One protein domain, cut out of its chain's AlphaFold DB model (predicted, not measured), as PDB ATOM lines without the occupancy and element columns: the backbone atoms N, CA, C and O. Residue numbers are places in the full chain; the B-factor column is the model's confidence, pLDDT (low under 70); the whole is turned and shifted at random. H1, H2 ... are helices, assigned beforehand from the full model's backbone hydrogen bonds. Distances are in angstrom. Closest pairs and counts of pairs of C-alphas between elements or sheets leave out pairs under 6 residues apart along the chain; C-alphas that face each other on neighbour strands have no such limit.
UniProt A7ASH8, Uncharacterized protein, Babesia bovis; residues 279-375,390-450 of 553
ATOM      1  N   SER A 279     -41.578 -47.058  26.234       84.25
ATOM      2  CA  SER A 279     -42.040 -48.379  25.787       84.25
ATOM      3  C   SER A 279     -43.211 -48.918  26.620       84.25
ATOM      4  O   SER A 279     -44.060 -49.629  26.098       84.25
ATOM      5  N   LYS A 280     -43.284 -48.574  27.914       82.94
ATOM      6  CA  LYS A 280     -44.416 -48.940  28.787       82.94
ATOM      7  C   LYS A 280     -45.670 -48.102  28.538       82.94
ATOM      8  O   LYS A 280     -46.769 -48.525  28.875       82.94
ATOM      9  N   ASP A 281     -45.543 -46.899  27.985       80.94
ATOM     10  CA  ASP A 281     -46.719 -46.080  27.687       80.94
ATOM     11  C   ASP A 281     -47.564 -46.652  26.541       80.94
ATOM     12  O   ASP A 281     -48.744 -46.303  26.437       80.94
ATOM     13  N   ASP A 282     -46.989 -47.537  25.728       70.69
ATOM     14  CA  ASP A 282     -47.648 -48.146  24.574       70.69
ATOM     15  C   ASP A 282     -48.476 -49.395  24.934       70.69
ATOM     16  O   ASP A 282     -49.289 -49.836  24.125       70.69
ATOM     17  N   THR A 283     -48.337 -49.945  26.149       74.94
ATOM     18  CA  THR A 283     -48.965 -51.229  26.528       74.94
ATOM     19  C   THR A 283     -50.339 -51.099  27.195       74.94
ATOM     20  O   THR A 283     -51.108 -52.053  27.166       74.94
ATOM     21  N   ASP A 284     -50.692 -49.917  27.721       71.81
ATOM     22  CA  ASP A 284     -51.944 -49.683  28.465       71.81
ATOM     23  C   ASP A 284     -52.744 -48.516  27.863       71.81
ATOM     24  O   ASP A 284     -52.607 -47.361  28.298       71.81
ATOM     25  N   ILE A 285     -53.560 -48.781  26.838       76.88
ATOM     26  CA  ILE A 285     -54.442 -47.785  26.207       76.88
ATOM     27  C   ILE A 285     -55.911 -48.177  26.451       76.88
ATOM     28  O   ILE A 285     -56.345 -49.210  25.946       76.88
ATOM     29  N   PRO A 286     -56.694 -47.363  27.189       81.44
ATOM     30  CA  PRO A 286     -58.119 -47.605  27.403       81.44
ATOM     31  C   PRO A 286     -58.906 -47.693  26.093       81.44
ATOM     32  O   PRO A 286     -58.604 -46.990  25.124       81.44
ATOM     33  N   THR A 287     -59.957 -48.513  26.091       80.00
ATOM     34  CA  THR A 287     -60.903 -48.629  24.971       80.00
ATOM     35  C   THR A 287     -61.863 -47.440  24.904       80.00
ATOM     36  O   THR A 287     -62.184 -46.982  23.807       80.00
ATOM     37  N   ASP A 288     -62.278 -46.898  26.057       85.31
ATOM     38  CA  ASP A 288     -63.100 -45.687  26.114       85.31
ATOM     39  C   ASP A 288     -62.330 -44.472  25.583       85.31
ATOM     40  O   ASP A 288     -61.234 -44.140  26.040       85.31
ATOM     41  N   ILE A 289     -62.940 -43.776  24.625       79.69
ATOM     42  CA  ILE A 289     -62.324 -42.666  23.893       79.69
ATOM     43  C   ILE A 289     -61.978 -41.497  24.827       79.69
ATOM     44  O   ILE A 289     -60.941 -40.852  24.657       79.69
ATOM     45  N   THR A 290     -62.821 -41.216  25.822       78.38
ATOM     46  CA  THR A 290     -62.615 -40.088  26.742       78.38
ATOM     47  C   THR A 290     -61.472 -40.388  27.705       78.38
ATOM     48  O   THR A 290     -60.548 -39.581  27.839       78.38
ATOM     49  N   GLN A 291     -61.479 -41.576  28.313       83.88
ATOM     50  CA  GLN A 291     -60.412 -42.045  29.196       83.88
ATOM     51  C   GLN A 291     -59.079 -42.179  28.451       83.88
ATOM     52  O   GLN A 291     -58.032 -41.792  28.979       83.88
ATOM     53  N   ARG A 292     -59.112 -42.655  27.199       85.56
ATOM     54  CA  ARG A 292     -57.945 -42.717  26.315       85.56
ATOM     55  C   ARG A 292     -57.359 -41.333  26.067       85.56
ATOM     56  O   ARG A 292     -56.164 -41.145  26.292       85.56
ATOM     57  N   LEU A 293     -58.177 -40.360  25.659       83.75
ATOM     58  CA  LEU A 293     -57.712 -38.989  25.435       83.75
ATOM     59  C   LEU A 293     -57.137 -38.358  26.705       83.75
ATOM     60  O   LEU A 293     -56.124 -37.659  26.645       83.75
ATOM     61  N   GLU A 294     -57.760 -38.589  27.861       85.94
ATOM     62  CA  GLU A 294     -57.267 -38.057  29.129       85.94
ATOM     63  C   GLU A 294     -55.921 -38.680  29.523       85.94
ATOM     64  O   GLU A 294     -55.002 -37.970  29.950       85.94
ATOM     65  N   LEU A 295     -55.768 -39.996  29.360       88.56
ATOM     66  CA  LEU A 295     -54.504 -40.685  29.597       88.56
ATOM     67  C   LEU A 295     -53.412 -40.200  28.634       88.56
ATOM     68  O   LEU A 295     -52.326 -39.832  29.085       88.56
ATOM     69  N   GLN A 296     -53.708 -40.121  27.336       88.06
ATOM     70  CA  GLN A 296     -52.777 -39.626  26.319       88.06
ATOM     71  C   GLN A 296     -52.387 -38.163  26.563       88.06
ATOM     72  O   GLN A 296     -51.214 -37.815  26.418       88.06
ATOM     73  N   TYR A 297     -53.320 -37.313  27.006       90.38
ATOM     74  CA  TYR A 297     -53.008 -35.942  27.406       90.38
ATOM     75  C   TYR A 297     -52.063 -35.915  28.611       90.38
ATOM     76  O   TYR A 297     -51.064 -35.191  28.593       90.38
ATOM     77  N   ARG A 298     -52.333 -36.713  29.656       89.81
ATOM     78  CA  ARG A 298     -51.460 -36.810  30.841       89.81
ATOM     79  C   ARG A 298     -50.052 -37.281  30.463       89.81
ATOM     80  O   ARG A 298     -49.081 -36.650  30.889       89.81
ATOM     81  N   ARG A 299     -49.945 -38.321  29.630       89.62
ATOM     82  CA  ARG A 299     -48.678 -38.856  29.100       89.62
ATOM     83  C   ARG A 299     -47.927 -37.811  28.275       89.62
ATOM     84  O   ARG A 299     -46.788 -37.482  28.602       89.62
ATOM     85  N   SER A 300     -48.590 -37.197  27.297       91.06
ATOM     86  CA  SER A 300     -47.994 -36.198  26.397       91.06
ATOM     87  C   SER A 300     -47.556 -34.938  27.132       91.06
ATOM     88  O   SER A 300     -46.455 -34.442  26.915       91.06
ATOM     89  N   LYS A 301     -48.363 -34.438  28.074       92.12
ATOM     90  CA  LYS A 301     -47.971 -33.327  28.953       92.12
ATOM     91  C   LYS A 301     -46.740 -33.677  29.783       92.12
ATOM     92  O   LYS A 301     -45.854 -32.842  29.955       92.12
ATOM     93  N   GLY A 302     -46.684 -34.904  30.291       90.62
ATOM     94  CA  GLY A 302     -45.520 -35.432  30.985       90.62
ATOM     95  C   GLY A 302     -44.273 -35.494  30.097       90.62
ATOM     96  O   GLY A 302     -43.210 -35.071  30.538       90.62
ATOM     97  N   ASN A 303     -44.420 -35.934  28.845       91.94
ATOM     98  CA  ASN A 303     -43.341 -36.018  27.854       91.94
ATOM     99  C   ASN A 303     -42.809 -34.632  27.469       91.94
ATOM    100  O   ASN A 303     -41.599 -34.425  27.467       91.94
ATOM    101  N   VAL A 304     -43.698 -33.654  27.250       92.38
ATOM    102  CA  VAL A 304     -43.316 -32.248  27.034       92.38
ATOM    103  C   VAL A 304     -42.545 -31.700  28.234       92.38
ATOM    104  O   VAL A 304     -41.534 -31.029  28.060       92.38
ATOM    105  N   HIS A 305     -42.988 -31.982  29.462       89.56
ATOM    106  CA  HIS A 305     -42.302 -31.491  30.659       89.56
ATOM    107  C   HIS A 305     -40.934 -32.156  30.858       89.56
ATOM    108  O   HIS A 305     -39.980 -31.470  31.215       89.56
ATOM    109  N   LEU A 306     -40.828 -33.461  30.601       90.88
ATOM    110  CA  LEU A 306     -39.566 -34.194  30.637       90.88
ATOM    111  C   LEU A 306     -38.571 -33.621  29.620       90.88
ATOM    112  O   LEU A 306     -37.449 -33.284  29.991       90.88
ATOM    113  N   LEU A 307     -39.014 -33.430  28.372       90.94
ATOM    114  CA  LEU A 307     -38.215 -32.819  27.313       90.94
ATOM    115  C   LEU A 307     -37.778 -31.402  27.698       90.94
ATOM    116  O   LEU A 307     -36.593 -31.094  27.647       90.94
ATOM    117  N   TYR A 308     -38.705 -30.559  28.152       87.75
ATOM    118  CA  TYR A 308     -38.398 -29.201  28.596       87.75
ATOM    119  C   TYR A 308     -37.338 -29.180  29.702       87.75
ATOM    120  O   TYR A 308     -36.371 -28.425  29.618       87.75
ATOM    121  N   VAL A 309     -37.497 -30.021  30.729       84.44
ATOM    122  CA  VAL A 309     -36.541 -30.112  31.839       84.44
ATOM    123  C   VAL A 309     -35.177 -30.544  31.333       84.44
ATOM    124  O   VAL A 309     -34.189 -29.938  31.738       84.44
ATOM    125  N   ALA A 310     -35.111 -31.529  30.440       83.56
ATOM    126  CA  ALA A 310     -33.846 -31.972  29.880       83.56
ATOM    127  C   ALA A 310     -33.153 -30.857  29.077       83.56
ATOM    128  O   ALA A 310     -31.980 -30.572  29.313       83.56
ATOM    129  N   LEU A 311     -33.899 -30.150  28.222       81.12
ATOM    130  CA  LEU A 311     -33.401 -29.040  27.401       81.12
ATOM    131  C   LEU A 311     -32.884 -27.863  28.243       81.12
ATOM    132  O   LEU A 311     -31.778 -27.371  28.015       81.12
ATOM    133  N   VAL A 312     -33.659 -27.429  29.240       74.88
ATOM    134  CA  VAL A 312     -33.292 -26.313  30.132       74.88
ATOM    135  C   VAL A 312     -32.131 -26.683  31.049       74.88
ATOM    136  O   VAL A 312     -31.257 -25.861  31.317       74.88
ATOM    137  N   SER A 313     -32.098 -27.931  31.508       69.88
ATOM    138  CA  SER A 313     -31.004 -28.446  32.333       69.88
ATOM    139  C   SER A 313     -29.714 -28.652  31.542       69.88
ATOM    140  O   SER A 313     -28.674 -28.878  32.151       69.88
ATOM    141  N   GLY A 314     -29.778 -28.590  30.206       67.19
ATOM    142  CA  GLY A 314     -28.677 -28.937  29.315       67.19
ATOM    143  C   GLY A 314     -28.352 -30.430  29.312       67.19
ATOM    144  O   GLY A 314     -27.262 -30.793  28.894       67.19
ATOM    145  N   PHE A 315     -29.243 -31.291  29.806       74.12
ATOM    146  CA  PHE A 315     -29.011 -32.731  29.904       74.12
ATOM    147  C   PHE A 315     -28.864 -33.349  28.495       74.12
ATOM    148  O   PHE A 315     -29.715 -33.072  27.640       74.12
ATOM    149  N   PRO A 316     -27.846 -34.195  28.229       74.75
ATOM    150  CA  PRO A 316     -27.639 -34.788  26.911       74.75
ATOM    151  C   PRO A 316     -28.670 -35.898  26.656       74.75
ATOM    152  O   PRO A 316     -28.457 -37.075  26.963       74.75
ATOM    153  N   VAL A 317     -29.821 -35.523  26.097       76.12
ATOM    154  CA  VAL A 317     -30.819 -36.488  25.619       76.12
ATOM    155  C   VAL A 317     -30.392 -36.988  24.249       76.12
ATOM    156  O   VAL A 317     -30.152 -36.188  23.345       76.12
ATOM    157  N   LYS A 318     -30.349 -38.313  24.070       83.12
ATOM    158  CA  LYS A 318     -30.111 -38.905  22.747       83.12
ATOM    159  C   LYS A 318     -31.163 -38.408  21.753       83.12
ATOM    160  O   LYS A 318     -32.354 -38.433  22.061       83.12
ATOM    161  N   THR A 319     -30.746 -38.039  20.546       83.06
ATOM    162  CA  THR A 319     -31.640 -37.514  19.501       83.06
ATOM    163  C   THR A 319     -32.840 -38.423  19.235       83.06
ATOM    164  O   THR A 319     -33.966 -37.936  19.164       83.06
ATOM    165  N   GLY A 320     -32.637 -39.745  19.215       84.12
ATOM    166  CA  GLY A 320     -33.731 -40.714  19.076       84.12
ATOM    167  C   GLY A 320     -34.785 -40.621  20.188       84.12
ATOM    168  O   GLY A 320     -35.973 -40.729  19.915       84.12
ATOM    169  N   LEU A 321     -34.394 -40.320  21.433       86.25
ATOM    170  CA  LEU A 321     -35.346 -40.128  22.537       86.25
ATOM    171  C   LEU A 321     -36.094 -38.799  22.432       86.25
ATOM    172  O   LEU A 321     -37.281 -38.743  22.753       86.25
ATOM    173  N   ILE A 322     -35.428 -37.741  21.959       88.56
ATOM    174  CA  ILE A 322     -36.093 -36.470  21.636       88.56
ATOM    175  C   ILE A 322     -37.180 -36.720  20.583       88.56
ATOM    176  O   ILE A 322     -38.320 -36.293  20.770       88.56
ATOM    177  N   GLN A 323     -36.848 -37.458  19.519       89.75
ATOM    178  CA  GLN A 323     -37.790 -37.837  18.467       89.75
ATOM    179  C   GLN A 323     -38.945 -38.678  19.024       89.75
ATOM    180  O   GLN A 323     -40.099 -38.337  18.786       89.75
ATOM    181  N   SER A 324     -38.685 -39.711  19.833       88.25
ATOM    182  CA  SER A 324     -39.744 -40.525  20.452       88.25
ATOM    183  C   SER A 324     -40.688 -39.699  21.335       88.25
ATOM    184  O   SER A 324     -41.910 -39.849  21.245       88.25
ATOM    185  N   LEU A 325     -40.152 -38.778  22.145       90.94
ATOM    186  CA  LEU A 325     -40.957 -37.874  22.973       90.94
ATOM    187  C   LEU A 325     -41.847 -36.971  22.113       90.94
ATOM    188  O   LEU A 325     -43.037 -36.834  22.401       90.94
ATOM    189  N   LEU A 326     -41.296 -36.370  21.057       90.50
ATOM    190  CA  LEU A 326     -42.043 -35.484  20.159       90.50
ATOM    191  C   LEU A 326     -43.059 -36.244  19.305       90.50
ATOM    192  O   LEU A 326     -44.164 -35.747  19.106       90.50
ATOM    193  N   ASN A 327     -42.739 -37.464  18.876       87.50
ATOM    194  CA  ASN A 327     -43.651 -38.334  18.141       87.50
ATOM    195  C   ASN A 327     -44.880 -38.694  18.978       87.50
ATOM    196  O   ASN A 327     -46.002 -38.584  18.486       87.50
ATOM    197  N   SER A 328     -44.691 -39.021  20.260       87.62
ATOM    198  CA  SER A 328     -45.798 -39.238  21.200       87.62
ATOM    199  C   SER A 328     -46.708 -38.003  21.312       87.62
ATOM    200  O   SER A 328     -47.933 -38.112  21.265       87.62
ATOM    201  N   VAL A 329     -46.116 -36.808  21.388       91.31
ATOM    202  CA  VAL A 329     -46.858 -35.543  21.495       91.31
ATOM    203  C   VAL A 329     -47.602 -35.206  20.201       91.31
ATOM    204  O   VAL A 329     -48.759 -34.789  20.241       91.31
ATOM    205  N   MET A 330     -46.962 -35.417  19.053       87.50
ATOM    206  CA  MET A 330     -47.571 -35.250  17.738       87.50
ATOM    207  C   MET A 330     -48.753 -36.206  17.542       87.50
ATOM    208  O   MET A 330     -49.804 -35.770  17.068       87.50
ATOM    209  N   GLN A 331     -48.617 -37.473  17.951       84.88
ATOM    210  CA  GLN A 331     -49.706 -38.451  17.900       84.88
ATOM    211  C   GLN A 331     -50.893 -38.002  18.755       84.88
ATOM    212  O   GLN A 331     -52.031 -38.038  18.298       84.88
ATOM    213  N   PHE A 332     -50.639 -37.497  19.965       89.50
ATOM    214  CA  PHE A 332     -51.699 -36.942  20.799       89.50
ATOM    215  C   PHE A 332     -52.397 -35.738  20.155       89.50
ATOM    216  O   PHE A 332     -53.622 -35.661  20.201       89.50
ATOM    217  N   CYS A 333     -51.663 -34.802  19.542       86.81
ATOM    218  CA  CYS A 333     -52.283 -33.675  18.836       86.81
ATOM    219  C   CYS A 333     -53.236 -34.158  17.735       86.81
ATOM    220  O   CYS A 333     -54.335 -33.617  17.597       86.81
ATOM    221  N   TYR A 334     -52.840 -35.193  16.996       79.88
ATOM    222  CA  TYR A 334     -53.682 -35.814  15.982       79.88
ATOM    223  C   TYR A 334     -54.933 -36.458  16.596       79.88
ATOM    224  O   TYR A 334     -56.046 -36.039  16.271       79.88
ATOM    225  N   ASP A 335     -54.761 -37.395  17.535       79.81
ATOM    226  CA  ASP A 335     -55.856 -38.114  18.207       79.81
ATOM    227  C   ASP A 335     -56.843 -37.139  18.872       79.81
ATOM    228  O   ASP A 335     -58.064 -37.300  18.800       79.81
ATOM    229  N   TYR A 336     -56.326 -36.073  19.483       84.25
ATOM    230  CA  TYR A 336     -57.136 -35.028  20.092       84.25
ATOM    231  C   TYR A 336     -57.961 -34.265  19.054       84.25
ATOM    232  O   TYR A 336     -59.147 -34.007  19.275       84.25
ATOM    233  N   PHE A 337     -57.370 -33.888  17.919       81.69
ATOM    234  CA  PHE A 337     -58.095 -33.177  16.871       81.69
ATOM    235  C   PHE A 337     -59.196 -34.040  16.255       81.69
ATOM    236  O   PHE A 337     -60.344 -33.586  16.203       81.69
ATOM    237  N   THR A 338     -58.865 -35.264  15.835       73.31
ATOM    238  CA  THR A 338     -59.808 -36.194  15.195       73.31
ATOM    239  C   THR A 338     -60.985 -36.492  16.119       73.31
ATOM    240  O   THR A 338     -62.141 -36.361  15.725       73.31
ATOM    241  N   THR A 339     -60.709 -36.740  17.398       72.56
ATOM    242  CA  THR A 339     -61.741 -37.065  18.388       72.56
ATOM    243  C   THR A 339     -62.600 -35.863  18.794       72.56
ATOM    244  O   THR A 339     -63.789 -36.009  19.084       72.56
ATOM    245  N   THR A 340     -62.043 -34.652  18.841       70.19
ATOM    246  CA  THR A 340     -62.805 -33.452  19.245       70.19
ATOM    247  C   THR A 340     -63.490 -32.750  18.074       70.19
ATOM    248  O   THR A 340     -64.317 -31.858  18.278       70.19
ATOM    249  N   CYS A 341     -63.176 -33.120  16.829       66.50
ATOM    250  CA  CYS A 341     -63.775 -32.511  15.649       66.50
ATOM    251  C   CYS A 341     -65.146 -33.135  15.354       66.50
ATOM    252  O   CYS A 341     -65.232 -34.241  14.831       66.50
ATOM    253  N   LYS A 342     -66.231 -32.399  15.639       54.22
ATOM    254  CA  LYS A 342     -67.618 -32.840  15.375       54.22
ATOM    255  C   LYS A 342     -67.851 -33.308  13.929       54.22
ATOM    256  O   LYS A 342     -68.591 -34.256  13.722       54.22
ATOM    257  N   PHE A 343     -67.192 -32.678  12.958       48.47
ATOM    258  CA  PHE A 343     -67.334 -33.005  11.534       48.47
ATOM    259  C   PHE A 343     -66.603 -34.297  11.133       48.47
ATOM    260  O   PHE A 343     -67.022 -34.991  10.213       48.47
ATOM    261  N   TRP A 344     -65.535 -34.649  11.855       46.44
ATOM    262  CA  TRP A 344     -64.822 -35.915  11.665       46.44
ATOM    263  C   TRP A 344     -65.666 -37.093  12.165       46.44
ATOM    264  O   TRP A 344     -65.725 -38.138  11.528       46.44
ATOM    265  N   LYS A 345     -66.404 -36.890  13.266       44.12
ATOM    266  CA  LYS A 345     -67.359 -37.874  13.801       44.12
ATOM    267  C   LYS A 345     -68.532 -38.170  12.865       44.12
ATOM    268  O   LYS A 345     -69.099 -39.248  12.959       44.12
ATOM    269  N   SER A 346     -68.915 -37.228  12.000       40.91
ATOM    270  CA  SER A 346     -70.072 -37.375  11.106       40.91
ATOM    271  C   SER A 346     -69.737 -37.940   9.722       40.91
ATOM    272  O   SER A 346     -70.658 -38.203   8.960       40.91
ATOM    273  N   THR A 347     -68.455 -38.097   9.370       42.00
ATOM    274  CA  THR A 347     -68.029 -38.537   8.023       42.00
ATOM    275  C   THR A 347     -67.272 -39.862   7.988       42.00
ATOM    276  O   THR A 347     -67.187 -40.457   6.917       42.00
ATOM    277  N   VAL A 348     -66.754 -40.357   9.116       40.84
ATOM    278  CA  VAL A 348     -65.939 -41.580   9.149       40.84
ATOM    279  C   VAL A 348     -66.596 -42.613  10.063       40.84
ATOM    280  O   VAL A 348     -66.540 -42.497  11.287       40.84
ATOM    281  N   SER A 349     -67.228 -43.626   9.462       37.59
ATOM    282  CA  SER A 349     -67.631 -44.860  10.143       37.59
ATOM    283  C   SER A 349     -66.401 -45.457  10.827       37.59
ATOM    284  O   SER A 349     -65.356 -45.575  10.192       37.59
ATOM    285  N   TYR A 350     -66.524 -45.778  12.114       39.38
ATOM    286  CA  TYR A 350     -65.482 -46.299  13.007       39.38
ATOM    287  C   TYR A 350     -64.376 -47.097  12.282       39.38
ATOM    288  O   TYR A 350     -64.575 -48.250  11.910       39.38
ATOM    289  N   MET A 351     -63.208 -46.479  12.080       39.06
ATOM    290  CA  MET A 351     -62.028 -47.145  11.524       39.06
ATOM    291  C   MET A 351     -61.093 -47.548  12.672       39.06
ATOM    292  O   MET A 351     -60.588 -46.672  13.385       39.06
ATOM    293  N   PRO A 352     -60.851 -48.854  12.886       38.06
ATOM    294  CA  PRO A 352     -59.861 -49.308  13.843       38.06
ATOM    295  C   PRO A 352     -58.472 -49.033  13.252       38.06
ATOM    296  O   PRO A 352     -58.166 -49.479  12.156       38.06
ATOM    297  N   GLN A 353     -57.651 -48.264  13.974       42.69
ATOM    298  CA  GLN A 353     -56.242 -47.981  13.651       42.69
ATOM    299  C   GLN A 353     -55.998 -47.446  12.227       42.69
ATOM    300  O   GLN A 353     -55.572 -48.159  11.324       42.69
ATOM    301  N   HIS A 354     -56.190 -46.140  12.035       43.97
ATOM    302  CA  HIS A 354     -55.725 -45.502  10.807       43.97
ATOM    303  C   HIS A 354     -54.195 -45.430  10.760       43.97
ATOM    304  O   HIS A 354     -53.566 -44.769  11.590       43.97
ATOM    305  N   ASP A 355     -53.631 -46.076   9.738       40.88
ATOM    306  CA  ASP A 355     -52.259 -45.881   9.287       40.88
ATOM    307  C   ASP A 355     -52.040 -44.402   8.933       40.88
ATOM    308  O   ASP A 355     -52.778 -43.786   8.154       40.88
ATOM    309  N   TYR A 356     -50.982 -43.853   9.523       40.88
ATOM    310  CA  TYR A 356     -50.496 -42.489   9.376       40.88
ATOM    311  C   TYR A 356     -50.420 -42.052   7.903       40.88
ATOM    312  O   TYR A 356     -50.572 -40.868   7.604       40.88
ATOM    313  N   ASN A 357     -50.217 -42.984   6.969       40.47
ATOM    314  CA  ASN A 357     -49.980 -42.733   5.547       40.47
ATOM    315  C   ASN A 357     -51.199 -42.304   4.713       40.47
ATOM    316  O   ASN A 357     -50.992 -41.776   3.617       40.47
ATOM    317  N   ASN A 358     -52.433 -42.444   5.209       44.25
ATOM    318  CA  ASN A 358     -53.647 -42.224   4.410       44.25
ATOM    319  C   ASN A 358     -54.664 -41.301   5.104       44.25
ATOM    320  O   ASN A 358     -55.699 -41.749   5.586       44.25
ATOM    321  N   ILE A 359     -54.375 -39.996   5.136       45.12
ATOM    322  CA  ILE A 359     -55.362 -38.976   5.528       45.12
ATOM    323  C   ILE A 359     -56.267 -38.673   4.322       45.12
ATOM    324  O   ILE A 359     -55.772 -38.466   3.217       45.12
ATOM    325  N   ASP A 360     -57.586 -38.680   4.538       45.22
ATOM    326  CA  ASP A 360     -58.607 -38.422   3.512       45.22
ATOM    327  C   ASP A 360     -58.580 -36.943   3.050       45.22
ATOM    328  O   ASP A 360     -58.690 -36.043   3.892       45.22
ATOM    329  N   PRO A 361     -58.512 -36.654   1.734       43.56
ATOM    330  CA  PRO A 361     -58.553 -35.297   1.173       43.56
ATOM    331  C   PRO A 361     -59.757 -34.437   1.601       43.56
ATOM    332  O   PRO A 361     -59.695 -33.213   1.541       43.56
ATOM    333  N   ARG A 362     -60.871 -35.011   2.068       43.62
ATOM    334  CA  ARG A 362     -62.035 -34.245   2.562       43.62
ATOM    335  C   ARG A 362     -61.756 -33.531   3.889       43.62
ATOM    336  O   ARG A 362     -62.376 -32.510   4.187       43.62
ATOM    337  N   VAL A 363     -60.786 -34.023   4.660       44.62
ATOM    338  CA  VAL A 363     -60.281 -33.390   5.889       44.62
ATOM    339  C   VAL A 363     -59.543 -32.077   5.579       44.62
ATOM    340  O   VAL A 363     -59.604 -31.135   6.373       44.62
ATOM    341  N   HIS A 364     -58.910 -31.986   4.405       40.28
ATOM    342  CA  HIS A 364     -58.153 -30.827   3.921       40.28
ATOM    343  C   HIS A 364     -58.996 -29.542   3.894       40.28
ATOM    344  O   HIS A 364     -58.618 -28.517   4.466       40.28
ATOM    345  N   ASN A 365     -60.199 -29.617   3.318       41.16
ATOM    346  CA  ASN A 365     -61.112 -28.474   3.194       41.16
ATOM    347  C   ASN A 365     -61.650 -27.985   4.554       41.16
ATOM    348  O   ASN A 365     -62.055 -26.831   4.692       41.16
ATOM    349  N   LEU A 366     -61.625 -28.840   5.581       45.31
ATOM    350  CA  LEU A 366     -62.142 -28.538   6.919       45.31
ATOM    351  C   LEU A 366     -61.111 -27.846   7.822       45.31
ATOM    352  O   LEU A 366     -61.494 -27.088   8.718       45.31
ATOM    353  N   LEU A 367     -59.817 -28.089   7.600       39.28
ATOM    354  CA  LEU A 367     -58.724 -27.450   8.342       39.28
ATOM    355  C   LEU A 367     -58.571 -25.967   7.964       39.28
ATOM    356  O   LEU A 367     -58.352 -25.133   8.842       39.28
ATOM    357  N   TYR A 368     -58.790 -25.628   6.691       38.66
ATOM    358  CA  TYR A 368     -58.745 -24.249   6.190       38.66
ATOM    359  C   TYR A 368     -59.929 -23.379   6.646       38.66
ATOM    360  O   TYR A 368     -59.773 -22.173   6.822       38.66
ATOM    361  N   ALA A 369     -61.096 -23.970   6.916       34.47
ATOM    362  CA  ALA A 369     -62.316 -23.232   7.258       34.47
ATOM    363  C   ALA A 369     -62.367 -22.682   8.705       34.47
ATOM    364  O   ALA A 369     -63.339 -22.025   9.074       34.47
ATOM    365  N   LYS A 370     -61.360 -22.950   9.555       40.09
ATOM    366  CA  LYS A 370     -61.330 -22.500  10.967       40.09
ATOM    367  C   LYS A 370     -60.073 -21.724  11.382       40.09
ATOM    368  O   LYS A 370     -59.797 -21.604  12.576       40.09
ATOM    369  N   CYS A 371     -59.337 -21.144  10.435       36.28
ATOM    370  CA  CYS A 371     -58.458 -20.013  10.743       36.28
ATOM    371  C   CYS A 371     -59.323 -18.744  10.845       36.28
ATOM    372  O   CYS A 371     -59.982 -18.417   9.862       36.28
ATOM    373  N   PRO A 372     -59.325 -17.993  11.966       34.38
ATOM    374  CA  PRO A 372     -60.262 -16.879  12.147       34.38
ATOM    375  C   PRO A 372     -60.118 -15.742  11.124       34.38
ATOM    376  O   PRO A 372     -61.039 -14.951  11.000       34.38
ATOM    377  N   ASN A 373     -58.995 -15.657  10.393       32.56
ATOM    378  CA  ASN A 373     -58.647 -14.502   9.554       32.56
ATOM    379  C   ASN A 373     -58.050 -14.845   8.171       32.56
ATOM    380  O   ASN A 373     -57.262 -14.065   7.641       32.56
ATOM    381  N   LYS A 374     -58.380 -15.984   7.547       34.19
ATOM    382  CA  LYS A 374     -58.034 -16.187   6.126       34.19
ATOM    383  C   LYS A 374     -59.270 -16.506   5.304       34.19
ATOM    384  O   LYS A 374     -59.850 -17.580   5.412       34.19
ATOM    385  N   VAL A 375     -59.640 -15.522   4.487       30.44
ATOM    386  CA  VAL A 375     -60.608 -15.633   3.401       30.44
ATOM    387  C   VAL A 375     -60.269 -16.853   2.549       30.44
ATOM    388  O   VAL A 375     -59.125 -17.064   2.147       30.44
ATOM    389  N   THR A 390     -48.330 -32.868  -0.549       49.25
ATOM    390  CA  THR A 390     -49.553 -32.435   0.168       49.25
ATOM    391  C   THR A 390     -49.792 -33.112   1.527       49.25
ATOM    392  O   THR A 390     -50.232 -32.460   2.473       49.25
ATOM    393  N   LYS A 391     -49.439 -34.396   1.692       48.56
ATOM    394  CA  LYS A 391     -49.736 -35.153   2.931       48.56
ATOM    395  C   LYS A 391     -48.993 -34.642   4.173       48.56
ATOM    396  O   LYS A 391     -49.507 -34.765   5.286       48.56
ATOM    397  N   LEU A 392     -47.771 -34.115   4.022       45.62
ATOM    398  CA  LEU A 392     -47.009 -33.577   5.157       45.62
ATOM    399  C   LEU A 392     -47.613 -32.248   5.628       45.62
ATOM    400  O   LEU A 392     -47.870 -32.095   6.820       45.62
ATOM    401  N   GLU A 393     -47.915 -31.332   4.708       55.06
ATOM    402  CA  GLU A 393     -48.509 -30.024   5.021       55.06
ATOM    403  C   GLU A 393     -49.856 -30.149   5.750       55.06
ATOM    404  O   GLU A 393     -50.114 -29.438   6.726       55.06
ATOM    405  N   GLU A 394     -50.681 -31.118   5.353       54.16
ATOM    406  CA  GLU A 394     -51.973 -31.416   5.982       54.16
ATOM    407  C   GLU A 394     -51.840 -31.860   7.446       54.16
ATOM    408  O   GLU A 394     -52.568 -31.375   8.319       54.16
ATOM    409  N   ARG A 395     -50.868 -32.733   7.752       55.12
ATOM    410  CA  ARG A 395     -50.590 -33.190   9.128       55.12
ATOM    411  C   ARG A 395     -50.198 -32.025  10.038       55.12
ATOM    412  O   ARG A 395     -50.572 -32.003  11.210       55.12
ATOM    413  N   TYR A 396     -49.492 -31.033   9.507       65.38
ATOM    414  CA  TYR A 396     -49.081 -29.855  10.268       65.38
ATOM    415  C   TYR A 396     -50.238 -28.899  10.562       65.38
ATOM    416  O   TYR A 396     -50.304 -28.348  11.664       65.38
ATOM    417  N   GLN A 397     -51.210 -28.789   9.656       68.56
ATOM    418  CA  GLN A 397     -52.449 -28.054   9.923       68.56
ATOM    419  C   GLN A 397     -53.284 -28.716  11.029       68.56
ATOM    420  O   GLN A 397     -53.829 -28.016  11.886       68.56
ATOM    421  N   VAL A 398     -53.325 -30.056  11.084       70.75
ATOM    422  CA  VAL A 398     -53.975 -30.791  12.187       70.75
ATOM    423  C   VAL A 398     -53.333 -30.448  13.530       70.75
ATOM    424  O   VAL A 398     -54.044 -30.174  14.497       70.75
ATOM    425  N   VAL A 399     -51.999 -30.399  13.597       79.75
ATOM    426  CA  VAL A 399     -51.277 -30.021  14.822       79.75
ATOM    427  C   VAL A 399     -51.610 -28.589  15.241       79.75
ATOM    428  O   VAL A 399     -51.957 -28.363  16.400       79.75
ATOM    429  N   ILE A 400     -51.569 -27.626  14.315       77.94
ATOM    430  CA  ILE A 400     -51.909 -26.223  14.603       77.94
ATOM    431  C   ILE A 400     -53.351 -26.113  15.124       77.94
ATOM    432  O   ILE A 400     -53.610 -25.448  16.132       77.94
ATOM    433  N   ALA A 401     -54.297 -26.801  14.485       72.56
ATOM    434  CA  ALA A 401     -55.695 -26.812  14.900       72.56
ATOM    435  C   ALA A 401     -55.901 -27.490  16.267       72.56
ATOM    436  O   ALA A 401     -56.685 -26.999  17.087       72.56
ATOM    437  N   ALA A 402     -55.183 -28.582  16.546       82.75
ATOM    438  CA  ALA A 402     -55.196 -29.257  17.840       82.75
ATOM    439  C   ALA A 402     -54.703 -28.336  18.961       82.75
ATOM    440  O   ALA A 402     -55.371 -28.208  19.987       82.75
ATOM    441  N   LEU A 403     -53.572 -27.657  18.750       84.88
ATOM    442  CA  LEU A 403     -52.989 -26.726  19.718       84.88
ATOM    443  C   LEU A 403     -53.916 -25.537  19.991       84.88
ATOM    444  O   LEU A 403     -54.145 -25.206  21.155       84.88
ATOM    445  N   ASN A 404     -54.535 -24.969  18.948       75.75
ATOM    446  CA  ASN A 404     -55.572 -23.946  19.101       75.75
ATOM    447  C   ASN A 404     -56.717 -24.448  19.990       75.75
ATOM    448  O   ASN A 404     -57.082 -23.782  20.955       75.75
ATOM    449  N   ARG A 405     -57.267 -25.638  19.731       78.94
ATOM    450  CA  ARG A 405     -58.366 -26.190  20.544       78.94
ATOM    451  C   ARG A 405     -57.960 -26.494  21.981       78.94
ATOM    452  O   ARG A 405     -58.733 -26.228  22.895       78.94
ATOM    453  N   LEU A 406     -56.765 -27.045  22.191       84.31
ATOM    454  CA  LEU A 406     -56.223 -27.297  23.526       84.31
ATOM    455  C   LEU A 406     -56.129 -25.999  24.330       84.31
ATOM    456  O   LEU A 406     -56.484 -25.979  25.507       84.31
ATOM    457  N   GLU A 407     -55.712 -24.910  23.692       78.12
ATOM    458  CA  GLU A 407     -55.664 -23.591  24.314       78.12
ATOM    459  C   GLU A 407     -57.056 -23.064  24.676       78.12
ATOM    460  O   GLU A 407     -57.258 -22.651  25.814       78.12
ATOM    461  N   HIS A 408     -58.030 -23.165  23.764       74.38
ATOM    462  CA  HIS A 408     -59.427 -22.801  24.043       74.38
ATOM    463  C   HIS A 408     -60.027 -23.643  25.185       74.38
ATOM    464  O   HIS A 408     -60.876 -23.167  25.929       74.38
ATOM    465  N   ASN A 409     -59.539 -24.873  25.371       76.50
ATOM    466  CA  ASN A 409     -59.915 -25.769  26.464       76.50
ATOM    467  C   ASN A 409     -59.017 -25.623  27.712       76.50
ATOM    468  O   ASN A 409     -58.853 -26.575  28.487       76.50
ATOM    469  N   ASN A 410     -58.422 -24.443  27.918       76.38
ATOM    470  CA  ASN A 410     -57.610 -24.077  29.082       76.38
ATOM    471  C   ASN A 410     -56.361 -24.954  29.306       76.38
ATOM    472  O   ASN A 410     -55.842 -25.054  30.423       76.38
ATOM    473  N   LYS A 411     -55.823 -25.601  28.264       84.25
ATOM    474  CA  LYS A 411     -54.585 -26.405  28.345       84.25
ATOM    475  C   LYS A 411     -53.327 -25.581  28.028       84.25
ATOM    476  O   LYS A 411     -52.348 -26.109  27.504       84.25
ATOM    477  N   HIS A 412     -53.305 -24.300  28.411       78.31
ATOM    478  CA  HIS A 412     -52.222 -23.350  28.104       78.31
ATOM    479  C   HIS A 412     -50.822 -23.837  28.506       78.31
ATOM    480  O   HIS A 412     -49.860 -23.616  27.779       78.31
ATOM    481  N   ALA A 413     -50.691 -24.526  29.647       77.12
ATOM    482  CA  ALA A 413     -49.396 -25.023  30.123       77.12
ATOM    483  C   ALA A 413     -48.758 -26.038  29.157       77.12
ATOM    484  O   ALA A 413     -47.540 -26.050  28.996       77.12
ATOM    485  N   PHE A 414     -49.576 -26.866  28.501       87.31
ATOM    486  CA  PHE A 414     -49.113 -27.811  27.488       87.31
ATOM    487  C   PHE A 414     -48.645 -27.069  26.228       87.31
ATOM    488  O   PHE A 414     -47.503 -27.246  25.808       87.31
ATOM    489  N   CYS A 415     -49.487 -26.174  25.694       84.44
ATOM    490  CA  CYS A 415     -49.182 -25.388  24.493       84.44
ATOM    491  C   CYS A 415     -47.940 -24.496  24.679       84.44
ATOM    492  O   CYS A 415     -47.081 -24.421  23.803       84.44
ATOM    493  N   ARG A 416     -47.788 -23.867  25.851       79.44
ATOM    494  CA  ARG A 416     -46.587 -23.095  26.202       79.44
ATOM    495  C   ARG A 416     -45.356 -23.992  26.323       79.44
ATOM    496  O   ARG A 416     -44.301 -23.639  25.805       79.44
ATOM    497  N   GLY A 417     -45.485 -25.142  26.985       83.44
ATOM    498  CA  GLY A 417     -44.382 -26.081  27.183       83.44
ATOM    499  C   GLY A 417     -43.798 -26.594  25.866       83.44
ATOM    500  O   GLY A 417     -42.582 -26.568  25.688       83.44
ATOM    501  N   ILE A 418     -44.648 -26.994  24.914       88.44
ATOM    502  CA  ILE A 418     -44.179 -27.505  23.618       88.44
ATOM    503  C   ILE A 418     -43.541 -26.404  22.762       88.44
ATOM    504  O   ILE A 418     -42.529 -26.640  22.105       88.44
ATOM    505  N   LYS A 419     -44.066 -25.176  22.842       82.38
ATOM    506  CA  LYS A 419     -43.492 -24.013  22.158       82.38
ATOM    507  C   LYS A 419     -42.102 -23.665  22.692       82.38
ATOM    508  O   LYS A 419     -41.194 -23.416  21.904       82.38
ATOM    509  N   LEU A 420     -41.908 -23.736  24.012       79.06
ATOM    510  CA  LEU A 420     -40.591 -23.586  24.637       79.06
ATOM    511  C   LEU A 420     -39.630 -24.708  24.224       79.06
ATOM    512  O   LEU A 420     -38.485 -24.424  23.886       79.06
ATOM    513  N   CYS A 421     -40.086 -25.966  24.189       84.38
ATOM    514  CA  CYS A 421     -39.260 -27.081  23.712       84.38
ATOM    515  C   CYS A 421     -38.796 -26.861  22.268       84.38
ATOM    516  O   CYS A 421     -37.615 -27.017  21.975       84.38
ATOM    517  N   SER A 422     -39.705 -26.449  21.381       82.88
ATOM    518  CA  SER A 422     -39.379 -26.132  19.988       82.88
ATOM    519  C   SER A 422     -38.354 -25.000  19.870       82.88
ATOM    520  O   SER A 422     -37.421 -25.078  19.072       82.88
ATOM    521  N   ALA A 423     -38.494 -23.962  20.698       75.00
ATOM    522  CA  ALA A 423     -37.551 -22.852  20.753       75.00
ATOM    523  C   ALA A 423     -36.144 -23.327  21.173       75.00
ATOM    524  O   ALA A 423     -35.168 -23.030  20.489       75.00
ATOM    525  N   HIS A 424     -36.046 -24.143  22.228       74.12
ATOM    526  CA  HIS A 424     -34.777 -24.713  22.692       74.12
ATOM    527  C   HIS A 424     -34.138 -25.677  21.685       74.12
ATOM    528  O   HIS A 424     -32.931 -25.620  21.468       74.12
ATOM    529  N   LEU A 425     -34.921 -26.550  21.047       78.88
ATOM    530  CA  LEU A 425     -34.399 -27.516  20.076       78.88
ATOM    531  C   LEU A 425     -33.786 -26.835  18.851       78.88
ATOM    532  O   LEU A 425     -32.754 -27.290  18.362       78.88
ATOM    533  N   ARG A 426     -34.354 -25.707  18.408       71.50
ATOM    534  CA  ARG A 426     -33.761 -24.892  17.337       71.50
ATOM    535  C   ARG A 426     -32.390 -24.324  17.705       71.50
ATOM    536  O   ARG A 426     -31.567 -24.153  16.820       71.50
ATOM    537  N   MET A 427     -32.128 -24.068  18.986       62.25
ATOM    538  CA  MET A 427     -30.819 -23.586  19.439       62.25
ATOM    539  C   MET A 427     -29.744 -24.674  19.458       62.25
ATOM    540  O   MET A 427     -28.565 -24.355  19.354       62.25
ATOM    541  N   MET A 428     -30.131 -25.938  19.640       62.47
ATOM    542  CA  MET A 428     -29.174 -27.036  19.812       62.47
ATOM    543  C   MET A 428     -28.709 -27.663  18.491       62.47
ATOM    544  O   MET A 428     -27.828 -28.510  18.528       62.47
ATOM    545  N   ASN A 429     -29.283 -27.254  17.350       54.66
ATOM    546  CA  ASN A 429     -28.867 -27.627  15.989       54.66
ATOM    547  C   ASN A 429     -28.548 -29.129  15.789       54.66
ATOM    548  O   ASN A 429     -27.600 -29.488  15.098       54.66
ATOM    549  N   GLY A 430     -29.325 -30.015  16.423       57.91
ATOM    550  CA  GLY A 430     -29.150 -31.465  16.307       57.91
ATOM    551  C   GLY A 430     -29.782 -32.049  15.038       57.91
ATOM    552  O   GLY A 430     -30.731 -31.482  14.491       57.91
ATOM    553  N   GLU A 431     -29.296 -33.217  14.609       69.38
ATOM    554  CA  GLU A 431     -29.807 -33.993  13.466       69.38
ATOM    555  C   GLU A 431     -31.209 -34.577  13.741       69.38
ATOM    556  O   GLU A 431     -31.387 -35.752  14.050       69.38
ATOM    557  N   LEU A 432     -32.241 -33.734  13.688       79.50
ATOM    558  CA  LEU A 432     -33.636 -34.172  13.756       79.50
ATOM    559  C   LEU A 432     -34.117 -34.651  12.380       79.50
ATOM    560  O   LEU A 432     -33.804 -34.032  11.362       79.50
ATOM    561  N   ASP A 433     -34.934 -35.706  12.360       83.00
ATOM    562  CA  ASP A 433     -35.557 -36.198  11.133       83.00
ATOM    563  C   ASP A 433     -36.546 -35.167  10.551       83.00
ATOM    564  O   ASP A 433     -37.035 -34.259  11.237       83.00
ATOM    565  N   ASP A 434     -36.847 -35.292   9.259       79.38
ATOM    566  CA  ASP A 434     -37.706 -34.345   8.531       79.38
ATOM    567  C   ASP A 434     -39.083 -34.204   9.175       79.38
ATOM    568  O   ASP A 434     -39.623 -33.101   9.308       79.38
ATOM    569  N   ARG A 435     -39.624 -35.330   9.651       77.44
ATOM    570  CA  ARG A 435     -40.926 -35.394  10.308       77.44
ATOM    571  C   ARG A 435     -40.951 -34.555  11.581       77.44
ATOM    572  O   ARG A 435     -41.877 -33.756  11.752       77.44
ATOM    573  N   THR A 436     -39.950 -34.703  12.452       82.25
ATOM    574  CA  THR A 436     -39.834 -33.922  13.687       82.25
ATOM    575  C   THR A 436     -39.560 -32.457  13.378       82.25
ATOM    576  O   THR A 436     -40.186 -31.586  13.981       82.25
ATOM    577  N   ARG A 437     -38.680 -32.152  12.414       78.88
ATOM    578  CA  ARG A 437     -38.385 -30.763  12.019       78.88
ATOM    579  C   ARG A 437     -39.638 -30.028  11.568       78.88
ATOM    580  O   ARG A 437     -39.904 -28.920  12.038       78.88
ATOM    581  N   ALA A 438     -40.442 -30.652  10.719       77.25
ATOM    582  CA  ALA A 438     -41.654 -30.022  10.234       77.25
ATOM    583  C   ALA A 438     -42.788 -30.023  11.287       77.25
ATOM    584  O   ALA A 438     -43.556 -29.062  11.350       77.25
ATOM    585  N   PHE A 439     -42.814 -30.978  12.231       84.00
ATOM    586  CA  PHE A 439     -43.670 -30.880  13.426       84.00
ATOM    587  C   PHE A 439     -43.327 -29.646  14.267       84.00
ATOM    588  O   PHE A 439     -44.212 -28.870  14.629       84.00
ATOM    589  N   LEU A 440     -42.039 -29.422  14.537       83.00
ATOM    590  CA  LEU A 440     -41.582 -28.231  15.246       83.00
ATOM    591  C   LEU A 440     -41.940 -26.964  14.464       83.00
ATOM    592  O   LEU A 440     -42.439 -26.016  15.067       83.00
ATOM    593  N   ALA A 441     -41.772 -26.946  13.137       78.19
ATOM    594  CA  ALA A 441     -42.201 -25.831  12.289       78.19
ATOM    595  C   ALA A 441     -43.701 -25.511  12.454       78.19
ATOM    596  O   ALA A 441     -44.058 -24.344  12.617       78.19
ATOM    597  N   ALA A 442     -44.564 -26.528  12.532       77.06
ATOM    598  CA  ALA A 442     -45.994 -26.358  12.798       77.06
ATOM    599  C   ALA A 442     -46.275 -25.770  14.194       77.06
ATOM    600  O   ALA A 442     -47.045 -24.819  14.332       77.06
ATOM    601  N   VAL A 443     -45.602 -26.284  15.233       82.69
ATOM    602  CA  VAL A 443     -45.675 -25.746  16.608       82.69
ATOM    603  C   VAL A 443     -45.253 -24.273  16.654       82.69
ATOM    604  O   VAL A 443     -45.776 -23.498  17.454       82.69
ATOM    605  N   ASN A 444     -44.322 -23.871  15.790       71.44
ATOM    606  CA  ASN A 444     -43.833 -22.499  15.704       71.44
ATOM    607  C   ASN A 444     -44.796 -21.572  14.969       71.44
ATOM    608  O   ASN A 444     -44.985 -20.434  15.390       71.44
ATOM    609  N   ALA A 445     -45.409 -22.068  13.894       68.44
ATOM    610  CA  ALA A 445     -46.443 -21.352  13.157       68.44
ATOM    611  C   ALA A 445     -47.720 -21.157  13.999       68.44
ATOM    612  O   ALA A 445     -48.463 -20.196  13.788       68.44
ATOM    613  N   TYR A 446     -47.965 -22.028  14.985       66.69
ATOM    614  CA  TYR A 446     -49.024 -21.857  15.975       66.69
ATOM    615  C   TYR A 446     -48.779 -20.603  16.849       66.69
ATOM    616  O   TYR A 446     -47.957 -20.583  17.776       66.69
ATOM    617  N   LYS A 447     -49.536 -19.545  16.514       60.53
ATOM    618  CA  LYS A 447     -49.434 -18.151  16.987       60.53
ATOM    619  C   LYS A 447     -48.056 -17.516  16.704       60.53
ATOM    620  O   LYS A 447     -47.122 -17.739  17.477       60.53
ATOM    621  N   PRO A 448     -47.914 -16.678  15.659       50.47
ATOM    622  CA  PRO A 448     -46.635 -16.062  15.284       50.47
ATOM    623  C   PRO A 448     -46.100 -15.045  16.304       50.47
ATOM    624  O   PRO A 448     -44.927 -14.705  16.246       50.47
ATOM    625  N   GLU A 449     -46.894 -14.657  17.308       51.94
ATOM    626  CA  GLU A 449     -46.482 -13.904  18.516       51.94
ATOM    627  C   GLU A 449     -45.403 -14.636  19.359       51.94
ATOM    628  O   GLU A 449     -45.065 -14.256  20.477       51.94
ATOM    629  N   GLY A 450     -44.893 -15.762  18.863       47.09
ATOM    630  CA  GLY A 450     -44.030 -16.686  19.562       47.09
ATOM    631  C   GLY A 450     -42.566 -16.311  19.517       47.09
ATOM    632  O   GLY A 450     -41.936 -16.512  18.488       47.09
TER     633      GLY A 450
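Overview. This is residues 279 to 375 and 390 to 450 of the 553 residues of an uncharacterized protein of Babesia bovis (UniProt A7ASH8). A long helical hairpin, H1 and H2, is covered on one side by three shorter helices, H5, H6 and H7, which cross one another and pack on the hairpin, with H2 in the middle of the whole. Small helices H3 and H4 lie towards the end of H2 where residue 340 stands, H3 at that end and H4 packed on H5, and residues 349 to 355 of the loop between them stick out. The printed part has 158 residues with seven named helices, H1 to H7 in order, and no named strand; the class is all helix, and the helix packing is mostly crossed. It is compact, with a radius of gyration of the C-alphas of 15.6 A, and rounded, spanning 46 by 41 by 30 A.

Arrangement. H1, residues 289 to 313, and H2, residues 319 to 340, touch as a helical hairpin, closest at the C-alphas of Ser 300 and Val 329, 5.1 A apart; they run opposite ways at a shallow tilt of 33 degrees, only just short of steep. With residues 301 to 312 alone, H1 touches H6, residues 412 to 428, at a steep tilt of 40 degrees; the closest C-alphas are those of Tyr 308 and Cys 421, 5.4 A. H2 and H5, residues 390 to 408, are the hubs, touching four helices each. They touch each other at 72 degrees, only just about perpendicular, with the C-alphas of Phe 337 and Ala 402 closest at 5.0 A. H7, residues 434 to 445, touches H5 at a steep tilt of 43 degrees, closest at the C-alphas of Tyr 396 and Ala 442, 5.3 A. H3, residues 342 to 345, and H2 only just touch, and only at the corner, with 3 pairs of C-alphas within 8 A, the closest Thr 338 and Trp 344 at 6.1 A. H4, residues 361 to 368, touches H5, with the C-alphas of Leu 367 and Gln 397 closest at 6.5 A. H1 and H5 are apart. Each O i to N i+4 pair is within hydrogen-bond range in H1, H2, H5 and H7, against 12 of 13 in H6 and 1 of 4 in H4, where 3 of 5 O i to N i+3 pairs are; H3 is too short for an i+4 pair.

Along the chain. H1 begins at C-alpha 289 (-62.324, -42.666, 23.893) and is 35.4 A long; H2 measures 31.4 A, H5 27.6 A and H6 24.8 A. H7 ends at C-alpha 445 (-46.443, -21.352, 13.157).

Size, cuts and confidence. The C-alphas farthest apart, of Gly 314 and Ser 349, are 46.2 A apart. Residues 376 to 389 are not printed, and C-alphas 375 and 390 are 20.4 A apart across the cut. The link from H3 to H4 is long, 15 residues. Mean pLDDT of the printed part is 70.1, and residues 341 to 375 are among those under 70.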